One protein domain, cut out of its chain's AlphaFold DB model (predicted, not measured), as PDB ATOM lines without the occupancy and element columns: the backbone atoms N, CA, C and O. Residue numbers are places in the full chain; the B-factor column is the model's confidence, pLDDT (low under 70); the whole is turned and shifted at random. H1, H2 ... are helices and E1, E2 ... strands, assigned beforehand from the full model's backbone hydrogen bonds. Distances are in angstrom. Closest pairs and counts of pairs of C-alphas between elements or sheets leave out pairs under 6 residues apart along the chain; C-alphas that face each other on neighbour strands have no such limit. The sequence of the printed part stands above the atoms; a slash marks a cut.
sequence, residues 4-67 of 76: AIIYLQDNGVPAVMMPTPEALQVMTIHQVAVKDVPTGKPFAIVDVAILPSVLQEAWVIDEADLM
ATOM      1  N   ALA A   4      12.676 -78.361 -17.182       94.25
ATOM      2  CA  ALA A   4      11.433 -77.649 -16.964       94.25
ATOM      3  C   ALA A   4      11.353 -76.446 -17.901       94.25
ATOM      4  O   ALA A   4      12.365 -75.905 -18.337       94.25
ATOM      5  N   ILE A   5      10.130 -76.039 -18.199       95.62
ATOM      6  CA  ILE A   5       9.812 -74.858 -18.989       95.62
ATOM      7  C   ILE A   5       9.463 -73.749 -18.006       95.62
ATOM      8  O   ILE A   5       8.678 -73.974 -17.083       95.62
ATOM      9  N   ILE A   6      10.031 -72.566 -18.195       95.56
ATOM     10  CA  ILE A   6       9.796 -71.402 -17.349       95.56
ATOM     11  C   ILE A   6       9.353 -70.211 -18.189       95.56
ATOM     12  O   ILE A   6       9.891 -69.978 -19.268       95.56
ATOM     13  N   TYR A   7       8.353 -69.474 -17.716       95.19
ATOM     14  CA  TYR A   7       7.859 -68.264 -18.375       95.19
ATOM     15  C   TYR A   7       7.292 -67.277 -17.351       95.19
ATOM     16  O   TYR A   7       6.876 -67.678 -16.262       95.19
ATOM     17  N   LEU A   8       7.240 -65.990 -17.700       94.31
ATOM     18  CA  LEU A   8       6.713 -64.950 -16.815       94.31
ATOM     19  C   LEU A   8       5.190 -64.789 -16.968       94.31
ATOM     20  O   LEU A   8       4.662 -64.558 -18.065       94.31
ATOM     21  N   GLN A   9       4.456 -64.899 -15.862       92.25
ATOM     22  CA  GLN A   9       3.014 -64.655 -15.840       92.25
ATOM     23  C   GLN A   9       2.700 -63.152 -15.753       92.25
ATOM     24  O   GLN A   9       3.550 -62.337 -15.410       92.25
ATOM     25  N   ASP A  10       1.450 -62.771 -16.030       90.12
ATOM     26  CA  ASP A  10       1.024 -61.357 -16.018       90.12
ATOM     27  C   ASP A  10       1.062 -60.711 -14.623       90.12
ATOM     28  O   ASP A  10       1.054 -59.490 -14.498       90.12
ATOM     29  N   ASN A  11       1.115 -61.522 -13.563       89.44
ATOM     30  CA  ASN A  11       1.282 -61.064 -12.183       89.44
ATOM     31  C   ASN A  11       2.760 -60.857 -11.787       89.44
ATOM     32  O   ASN A  11       3.027 -60.543 -10.631       89.44
ATOM     33  N   GLY A  12       3.705 -61.055 -12.715       87.12
ATOM     34  CA  GLY A  12       5.146 -60.933 -12.472       87.12
ATOM     35  C   GLY A  12       5.780 -62.127 -11.752       87.12
ATOM     36  O   GLY A  12       6.969 -62.083 -11.456       87.12
ATOM     37  N   VAL A  13       5.022 -63.192 -11.476       92.06
ATOM     38  CA  VAL A  13       5.550 -64.432 -10.894       92.06
ATOM     39  C   VAL A  13       5.926 -65.390 -12.030       92.06
ATOM     40  O   VAL A  13       5.149 -65.556 -12.975       92.06
ATOM     41  N   PRO A  14       7.107 -66.027 -11.990       93.88
ATOM     42  CA  PRO A  14       7.460 -67.027 -12.980       93.88
ATOM     43  C   PRO A  14       6.696 -68.329 -12.741       93.88
ATOM     44  O   PRO A  14       6.658 -68.845 -11.627       93.88
ATOM     45  N   ALA A  15       6.133 -68.885 -13.807       94.06
ATOM     46  CA  ALA A  15       5.514 -70.199 -13.799       94.06
ATOM     47  C   ALA A  15       6.503 -71.259 -14.281       94.06
ATOM     48  O   ALA A  15       7.209 -71.061 -15.269       94.06
ATOM     49  N   VAL A  16       6.496 -72.413 -13.612       93.94
ATOM     50  CA  VAL A  16       7.317 -73.577 -13.965       93.94
ATOM     51  C   VAL A  16       6.420 -74.724 -14.409       93.94
ATOM     52  O   VAL A  16       5.533 -75.158 -13.674       93.94
ATOM     53  N   MET A  17       6.678 -75.251 -15.599       93.38
ATOM     54  CA  MET A  17       5.997 -76.409 -16.165       93.38
ATOM     55  C   MET A  17       6.983 -77.559 -16.332       93.38
ATOM     56  O   MET A  17       8.007 -77.432 -17.001       93.38
ATOM     57  N   MET A  18       6.664 -78.707 -15.740       92.88
ATOM     58  CA  MET A  18       7.435 -79.935 -15.918       92.88
ATOM     59  C   MET A  18       6.666 -80.874 -16.849       92.88
ATOM     60  O   MET A  18       5.588 -81.339 -16.466       92.88
ATOM     61  N   PRO A  19       7.174 -81.159 -18.060       90.94
ATOM     62  CA  PRO A  19       6.539 -82.127 -18.941       90.94
ATOM     63  C   PRO A  19       6.598 -83.527 -18.324       90.94
ATOM     64  O   PRO A  19       7.591 -83.906 -17.696       90.94
ATOM     65  N   THR A  20       5.546 -84.319 -18.523       90.75
ATOM     66  CA  THR A  20       5.567 -85.719 -18.091       90.75
ATOM     67  C   THR A  20       6.457 -86.553 -19.019       90.75
ATOM     68  O   THR A  20       6.627 -86.204 -20.195       90.75
ATOM     69  N   PRO A  21       7.023 -87.678 -18.543       90.88
ATOM     70  CA  PRO A  21       7.823 -88.562 -19.387       90.88
ATOM     71  C   PRO A  21       7.077 -89.044 -20.638       90.88
ATOM     72  O   PRO A  21       7.683 -89.177 -21.696       90.88
ATOM     73  N   GLU A  22       5.766 -89.273 -20.543       91.00
ATOM     74  CA  GLU A  22       4.920 -89.705 -21.657       91.00
ATOM     75  C   GLU A  22       4.800 -88.620 -22.730       91.00
ATOM     76  O   GLU A  22       4.871 -88.922 -23.920       91.00
ATOM     77  N   ALA A  23       4.674 -87.348 -22.332       89.12
ATOM     78  CA  ALA A  23       4.667 -86.231 -23.273       89.12
ATOM     79  C   ALA A  23       5.987 -86.164 -24.054       89.12
ATOM     80  O   ALA A  23       5.972 -86.015 -25.274       89.12
ATOM     81  N   LEU A  24       7.116 -86.369 -23.369       90.31
ATOM     82  CA  LEU A  24       8.452 -86.352 -23.977       90.31
ATOM     83  C   LEU A  24       8.726 -87.528 -24.929       90.31
ATOM     84  O   LEU A  24       9.662 -87.462 -25.722       90.31
ATOM     85  N   GLN A  25       7.925 -88.597 -24.880       92.75
ATOM     86  CA  GLN A  25       7.999 -89.687 -25.861       92.75
ATOM     87  C   GLN A  25       7.330 -89.329 -27.193       92.75
ATOM     88  O   GLN A  25       7.656 -89.925 -28.218       92.75
ATOM     89  N   VAL A  26       6.387 -88.382 -27.181       92.75
ATOM     90  CA  VAL A  26       5.560 -88.027 -28.346       92.75
ATOM     91  C   VAL A  26       5.962 -86.678 -28.943       92.75
ATOM     92  O   VAL A  26       5.830 -86.473 -30.147       92.75
ATOM     93  N   MET A  27       6.461 -85.758 -28.119       91.19
ATOM     94  CA  MET A  27       6.843 -84.406 -28.515       91.19
ATOM     95  C   MET A  27       8.102 -83.953 -27.786       91.19
ATOM     96  O   MET A  27       8.396 -84.389 -26.676       91.19
ATOM     97  N   THR A  28       8.854 -83.048 -28.404       93.19
ATOM     98  CA  THR A  28      10.009 -82.448 -27.732       93.19
ATOM     99  C   THR A  28       9.546 -81.485 -26.641       93.19
ATOM    100  O   THR A  28       8.462 -80.908 -26.727       93.19
ATOM    101  N   ILE A  29      10.382 -81.245 -25.629       93.25
ATOM    102  CA  ILE A  29      10.074 -80.261 -24.578       93.25
ATOM    103  C   ILE A  29       9.784 -78.865 -25.149       93.25
ATOM    104  O   ILE A  29       8.911 -78.170 -24.649       93.25
ATOM    105  N   HIS A  30      10.439 -78.484 -26.249       93.56
ATOM    106  CA  HIS A  30      10.144 -77.235 -26.946       93.56
ATOM    107  C   HIS A  30       8.737 -77.234 -27.562       93.56
ATOM    108  O   HIS A  30       8.016 -76.250 -27.450       93.56
ATOM    109  N   GLN A  31       8.300 -78.333 -28.183       93.38
ATOM    110  CA  GLN A  31       6.925 -78.439 -28.686       93.38
ATOM    111  C   GLN A  31       5.890 -78.407 -27.556       93.38
ATOM    112  O   GLN A  31       4.843 -77.782 -27.717       93.38
ATOM    113  N   VAL A  32       6.193 -79.027 -26.408       93.75
ATOM    114  CA  VAL A  32       5.365 -78.896 -25.197       93.75
ATOM    115  C   VAL A  32       5.285 -77.430 -24.778       93.75
ATOM    116  O   VAL A  32       4.187 -76.923 -24.582       93.75
ATOM    117  N   ALA A  33       6.423 -76.737 -24.701       94.31
ATOM    118  CA  ALA A  33       6.484 -75.334 -24.312       94.31
ATOM    119  C   ALA A  33       5.655 -74.445 -25.241       94.31
ATOM    120  O   ALA A  33       4.802 -73.703 -24.773       94.31
ATOM    121  N   VAL A  34       5.813 -74.579 -26.559       94.38
ATOM    122  CA  VAL A  34       5.021 -73.800 -27.521       94.38
ATOM    123  C   VAL A  34       3.517 -74.082 -27.390       94.38
ATOM    124  O   VAL A  34       2.716 -73.174 -27.604       94.38
ATOM    125  N   LYS A  35       3.115 -75.310 -27.035       91.56
ATOM    126  CA  LYS A  35       1.704 -75.687 -26.852       91.56
ATOM    127  C   LYS A  35       1.107 -75.174 -25.536       91.56
ATOM    128  O   LYS A  35      -0.046 -74.747 -25.534       91.56
ATOM    129  N   ASP A  36       1.855 -75.276 -24.440       93.25
ATOM    130  CA  ASP A  36       1.343 -75.081 -23.075       93.25
ATOM    131  C   ASP A  36       1.622 -73.677 -22.522       93.25
ATOM    132  O   ASP A  36       0.868 -73.192 -21.676       93.25
ATOM    133  N   VAL A  37       2.662 -72.994 -23.012       94.38
ATOM    134  CA  VAL A  37       2.919 -71.588 -22.681       94.38
ATOM    135  C   VAL A  37       1.887 -70.712 -23.403       94.38
ATOM    136  O   VAL A  37       1.687 -70.874 -24.613       94.38
ATOM    137  N   PRO A  38       1.230 -69.764 -22.701       94.06
ATOM    138  CA  PRO A  38       0.257 -68.872 -23.319       94.06
ATOM    139  C   PRO A  38       0.827 -68.122 -24.525       94.06
ATOM    140  O   PRO A  38       2.003 -67.750 -24.557       94.06
ATOM    141  N   THR A  39      -0.026 -67.870 -25.517       93.56
ATOM    142  CA  THR A  39       0.399 -67.230 -26.763       93.56
ATOM    143  C   THR A  39       1.033 -65.862 -26.520       93.56
ATOM    144  O   THR A  39       0.466 -65.034 -25.810       93.56
ATOM    145  N   GLY A  40       2.190 -65.619 -27.137       91.12
ATOM    146  CA  GLY A  40       2.902 -64.341 -27.045       91.12
ATOM    147  C   GLY A  40       3.791 -64.187 -25.809       91.12
ATOM    148  O   GLY A  40       4.427 -63.147 -25.667       91.12
ATOM    149  N   LYS A  41       3.873 -65.199 -24.932       93.38
ATOM    150  CA  LYS A  41       4.786 -65.181 -23.783       93.38
ATOM    151  C   LYS A  41       6.116 -65.859 -24.115       93.38
ATOM    152  O   LYS A  41       6.088 -67.009 -24.564       93.38
ATOM    153  N   PRO A  42       7.260 -65.188 -23.900       95.06
ATOM    154  CA  PRO A  42       8.561 -65.821 -24.047       95.06
ATOM    155  C   PRO A  42       8.762 -66.891 -22.965       95.06
ATOM    156  O   PRO A  42       8.224 -66.779 -21.861       95.06
ATOM    157  N   PHE A  43       9.520 -67.940 -23.280       95.38
ATOM    158  CA  PHE A  43       9.858 -69.002 -22.336       95.38
ATOM    159  C   PHE A  43      11.324 -69.429 -22.452       95.38
ATOM    160  O   PHE A  43      11.956 -69.263 -23.494       95.38
ATOM    161  N   ALA A  44      11.836 -70.032 -21.380       95.19
ATOM    162  CA  ALA A  44      13.110 -70.742 -21.355       95.19
ATOM    163  C   ALA A  44      12.920 -72.207 -20.945       95.19
ATOM    164  O   ALA A  44      11.969 -72.558 -20.243       95.19
ATOM    165  N   ILE A  45      13.835 -73.073 -21.365       95.38
ATOM    166  CA  ILE A  45      13.928 -74.471 -20.957       95.38
ATOM    167  C   ILE A  45      15.187 -74.628 -20.111       95.38
ATOM    168  O   ILE A  45      16.311 -74.539 -20.597       95.38
ATOM    169  N   VAL A  46      14.998 -74.910 -18.828       93.81
ATOM    170  CA  VAL A  46      16.069 -74.949 -17.828       93.81
ATOM    171  C   VAL A  46      16.165 -76.321 -17.173       93.81
ATOM    172  O   VAL A  46      15.203 -77.091 -17.162       93.81
ATOM    173  N   ASP A  47      17.330 -76.659 -16.618       93.00
ATOM    174  CA  ASP A  47      17.458 -77.859 -15.785       93.00
ATOM    175  C   ASP A  47      16.796 -77.611 -14.419       93.00
ATOM    176  O   ASP A  47      16.991 -76.573 -13.792       93.00
ATOM    177  N   VAL A  48      16.023 -78.567 -13.913       91.00
ATOM    178  CA  VAL A  48      15.401 -78.462 -12.585       91.00
ATOM    179  C   VAL A  48      16.454 -78.316 -11.480       91.00
ATOM    180  O   VAL A  48      16.181 -77.698 -10.457       91.00
ATOM    181  N   ALA A  49      17.672 -78.824 -11.683       91.12
ATOM    182  CA  ALA A  49      18.761 -78.710 -10.718       91.12
ATOM    183  C   ALA A  49      19.259 -77.271 -10.503       91.12
ATOM    184  O   ALA A  49      19.869 -77.005  -9.468       91.12
ATOM    185  N   ILE A  50      19.023 -76.353 -11.451       88.81
ATOM    186  CA  ILE A  50      19.399 -74.938 -11.300       88.81
ATOM    187  C   ILE A  50      18.287 -74.091 -10.675       88.81
ATOM    188  O   ILE A  50      18.525 -72.934 -10.328       88.81
ATOM    189  N   LEU A  51      17.078 -74.647 -10.529       88.88
ATOM    190  CA  LEU A  51      15.951 -73.918  -9.965       88.88
ATOM    191  C   LEU A  51      16.149 -73.697  -8.457       88.88
ATOM    192  O   LEU A  51      16.546 -74.624  -7.742       88.88
ATOM    193  N   PRO A  52      15.849 -72.492  -7.939       90.19
ATOM    194  CA  PRO A  52      15.911 -72.235  -6.509       90.19
ATOM    195  C   PRO A  52      14.945 -73.133  -5.726       90.19
ATOM    196  O   PRO A  52      13.840 -73.432  -6.172       90.19
ATOM    197  N   SER A  53      15.314 -73.497  -4.499       89.38
ATOM    198  CA  SER A  53      14.440 -74.252  -3.585       89.38
ATOM    199  C   SER A  53      13.425 -73.380  -2.828       89.38
ATOM    200  O   SER A  53      12.675 -73.887  -1.993       89.38
ATOM    201  N   VAL A  54      13.407 -72.070  -3.089       92.19
ATOM    202  CA  VAL A  54      12.467 -71.100  -2.502       92.19
ATOM    203  C   VAL A  54      11.192 -70.976  -3.342       92.19
ATOM    204  O   VAL A  54      11.154 -71.416  -4.488       92.19
ATOM    205  N   LEU A  55      10.145 -70.359  -2.786       90.88
ATOM    206  CA  LEU A  55       8.885 -70.108  -3.498       90.88
ATOM    207  C   LEU A  55       9.113 -69.279  -4.773       90.88
ATOM    208  O   LEU A  55       9.917 -68.349  -4.761       90.88
ATOM    209  N   GLN A  56       8.366 -69.589  -5.839       89.75
ATOM    210  CA  GLN A  56       8.473 -68.931  -7.153       89.75
ATOM    211  C   GLN A  56       8.252 -67.414  -7.080       89.75
ATOM    212  O   GLN A  56       8.886 -66.660  -7.805       89.75
ATOM    213  N   GLU A  57       7.416 -66.948  -6.150       90.81
ATOM    214  CA  GLU A  57       7.150 -65.523  -5.904       90.81
ATOM    215  C   GLU A  57       8.397 -64.738  -5.461       90.81
ATOM    216  O   GLU A  57       8.427 -63.515  -5.565       90.81
ATOM    217  N   ALA A  58       9.424 -65.426  -4.951       91.25
ATOM    218  CA  ALA A  58      10.697 -64.826  -4.558       91.25
ATOM    219  C   ALA A  58      11.758 -64.884  -5.671       91.25
ATOM    220  O   ALA A  58      12.893 -64.453  -5.457       91.25
ATOM    221  N   TRP A  59      11.434 -65.462  -6.829       91.00
ATOM    222  CA  TRP A  59      12.365 -65.582  -7.946       91.00
ATOM    223  C   TRP A  59      12.353 -64.292  -8.763       91.00
ATOM    224  O   TRP A  59      11.302 -63.704  -9.007       91.00
ATOM    225  N   VAL A  60      13.533 -63.873  -9.213       86.94
ATOM    226  CA  VAL A  60      13.690 -62.749 -10.137       86.94
ATOM    227  C   VAL A  60      14.178 -63.326 -11.452       86.94
ATOM    228  O   VAL A  60      15.248 -63.932 -11.494       86.94
ATOM    229  N   ILE A  61      13.372 -63.171 -12.497       86.56
ATOM    230  CA  ILE A  61      13.690 -63.617 -13.852       86.56
ATOM    231  C   ILE A  61      13.580 -62.410 -14.762       86.56
ATOM    232  O   ILE A  61      12.577 -61.696 -14.714       86.56
ATOM    233  N   ASP A  62      14.612 -62.185 -15.565       87.31
ATOM    234  CA  ASP A  62      14.553 -61.204 -16.635       87.31
ATOM    235  C   ASP A  62      13.871 -61.847 -17.851       87.31
ATOM    236  O   ASP A  62      14.195 -62.971 -18.236       87.31
ATOM    237  N   GLU A  63      12.924 -61.146 -18.476       85.38
ATOM    238  CA  GLU A  63      12.332 -61.608 -19.737       85.38
ATOM    239  C   GLU A  63      13.393 -61.743 -20.835       85.38
ATOM    240  O   GLU A  63      13.237 -62.563 -21.738       85.38
ATOM    241  N   ALA A  64      14.498 -60.995 -20.732       88.44
ATOM    242  CA  ALA A  64      15.648 -61.160 -21.603       88.44
ATOM    243  C   ALA A  64      16.261 -62.564 -21.508       88.44
ATOM    244  O   ALA A  64      16.802 -63.032 -22.501       88.44
ATOM    245  N   ASP A  65      16.147 -63.267 -20.379       88.44
ATOM    246  CA  ASP A  65      16.678 -64.627 -20.225       88.44
ATOM    247  C   ASP A  65      15.749 -65.700 -20.838       88.44
ATOM    248  O   ASP A  65      16.142 -66.857 -20.994       88.44
ATOM    249  N   LEU A  66      14.520 -65.334 -21.230       92.06
ATOM    250  CA  LEU A  66      13.505 -66.232 -21.793       92.06
ATOM    251  C   LEU A  66      13.629 -66.354 -23.323       92.06
ATOM    252  O   LEU A  66      12.729 -65.979 -24.074       92.06
ATOM    253  N   MET A  67      14.773 -66.852 -23.797       91.75
ATOM    254  CA  MET A  67      15.137 -66.822 -25.225       91.75
ATOM    255  C   MET A  67      14.818 -68.099 -26.023       91.75
ATOM    256  O   MET A  67      15.062 -68.125 -27.230       91.75
TER     257      MET A  67
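Overview. This is residues 4 to 67 of the 76 residues of an uncharacterized protein of Pusillimonas sp. NJUB218 (UniProt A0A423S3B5). A small three-stranded antiparallel sheet has helix H2 packed slantwise over one face, while residues 48 to 67, a long stretch with no named element, wind over the other. The short helix H1 lies off the sheet, beyond H2. The 64 printed residues hold E1, E2, H1, H2 and E3 in that order; the sheet runs E2, E1, E3. The class is mixed, helices and strands, with under half of the residues in named elements. The whole is compact, with a radius of gyration of the C-alphas of 11.7 A and spans of 33 by 27 by 17 A.

Along the chain. E1, residues 4 to 8, begins at C-alpha 4 (11.433, -77.649, -16.964) and is 13.5 A long. E2 is residues 14 to 17, H1 residues 21 to 26, and H2 residues 29 to 36, 10.3 A. E3, residues 42 to 47, is 17.1 A long and ends at C-alpha 47 (17.458, -77.859, -15.785).

Arrangement. E1 and E2 form a hairpin, with N 5 and O 17 at 2.8 A. E1 and E3 are antiparallel at 146 degrees, with N 6 and O 44 at 2.8 A. E2, H1, H2 and E3 form a split strand-helix-strand unit, its two strands running the same way with E1 between them; its crossover is right-handed. H2 is on the sheet at a height of 8.9 A, over E1 and only just over E3, with 3 C-alphas; its closest C-alphas to E1 are Ala 33 and Ile 5, 6.3 A. H1 and H2 are close but not clearly touching, Ala 23 and Val 32 having the closest C-alphas, 7.6 A, and about perpendicular at 88 degrees. Every O i to N i+4 pair is within hydrogen-bond range in H2, 1 of 2 in H1.

Size, cuts and confidence. The C-alphas farthest apart, Val 26 and Ala 58, are 33.6 A apart. The printed part has no cut, the four links between named elements are tight, and no printed residue is under 70 in pLDDT.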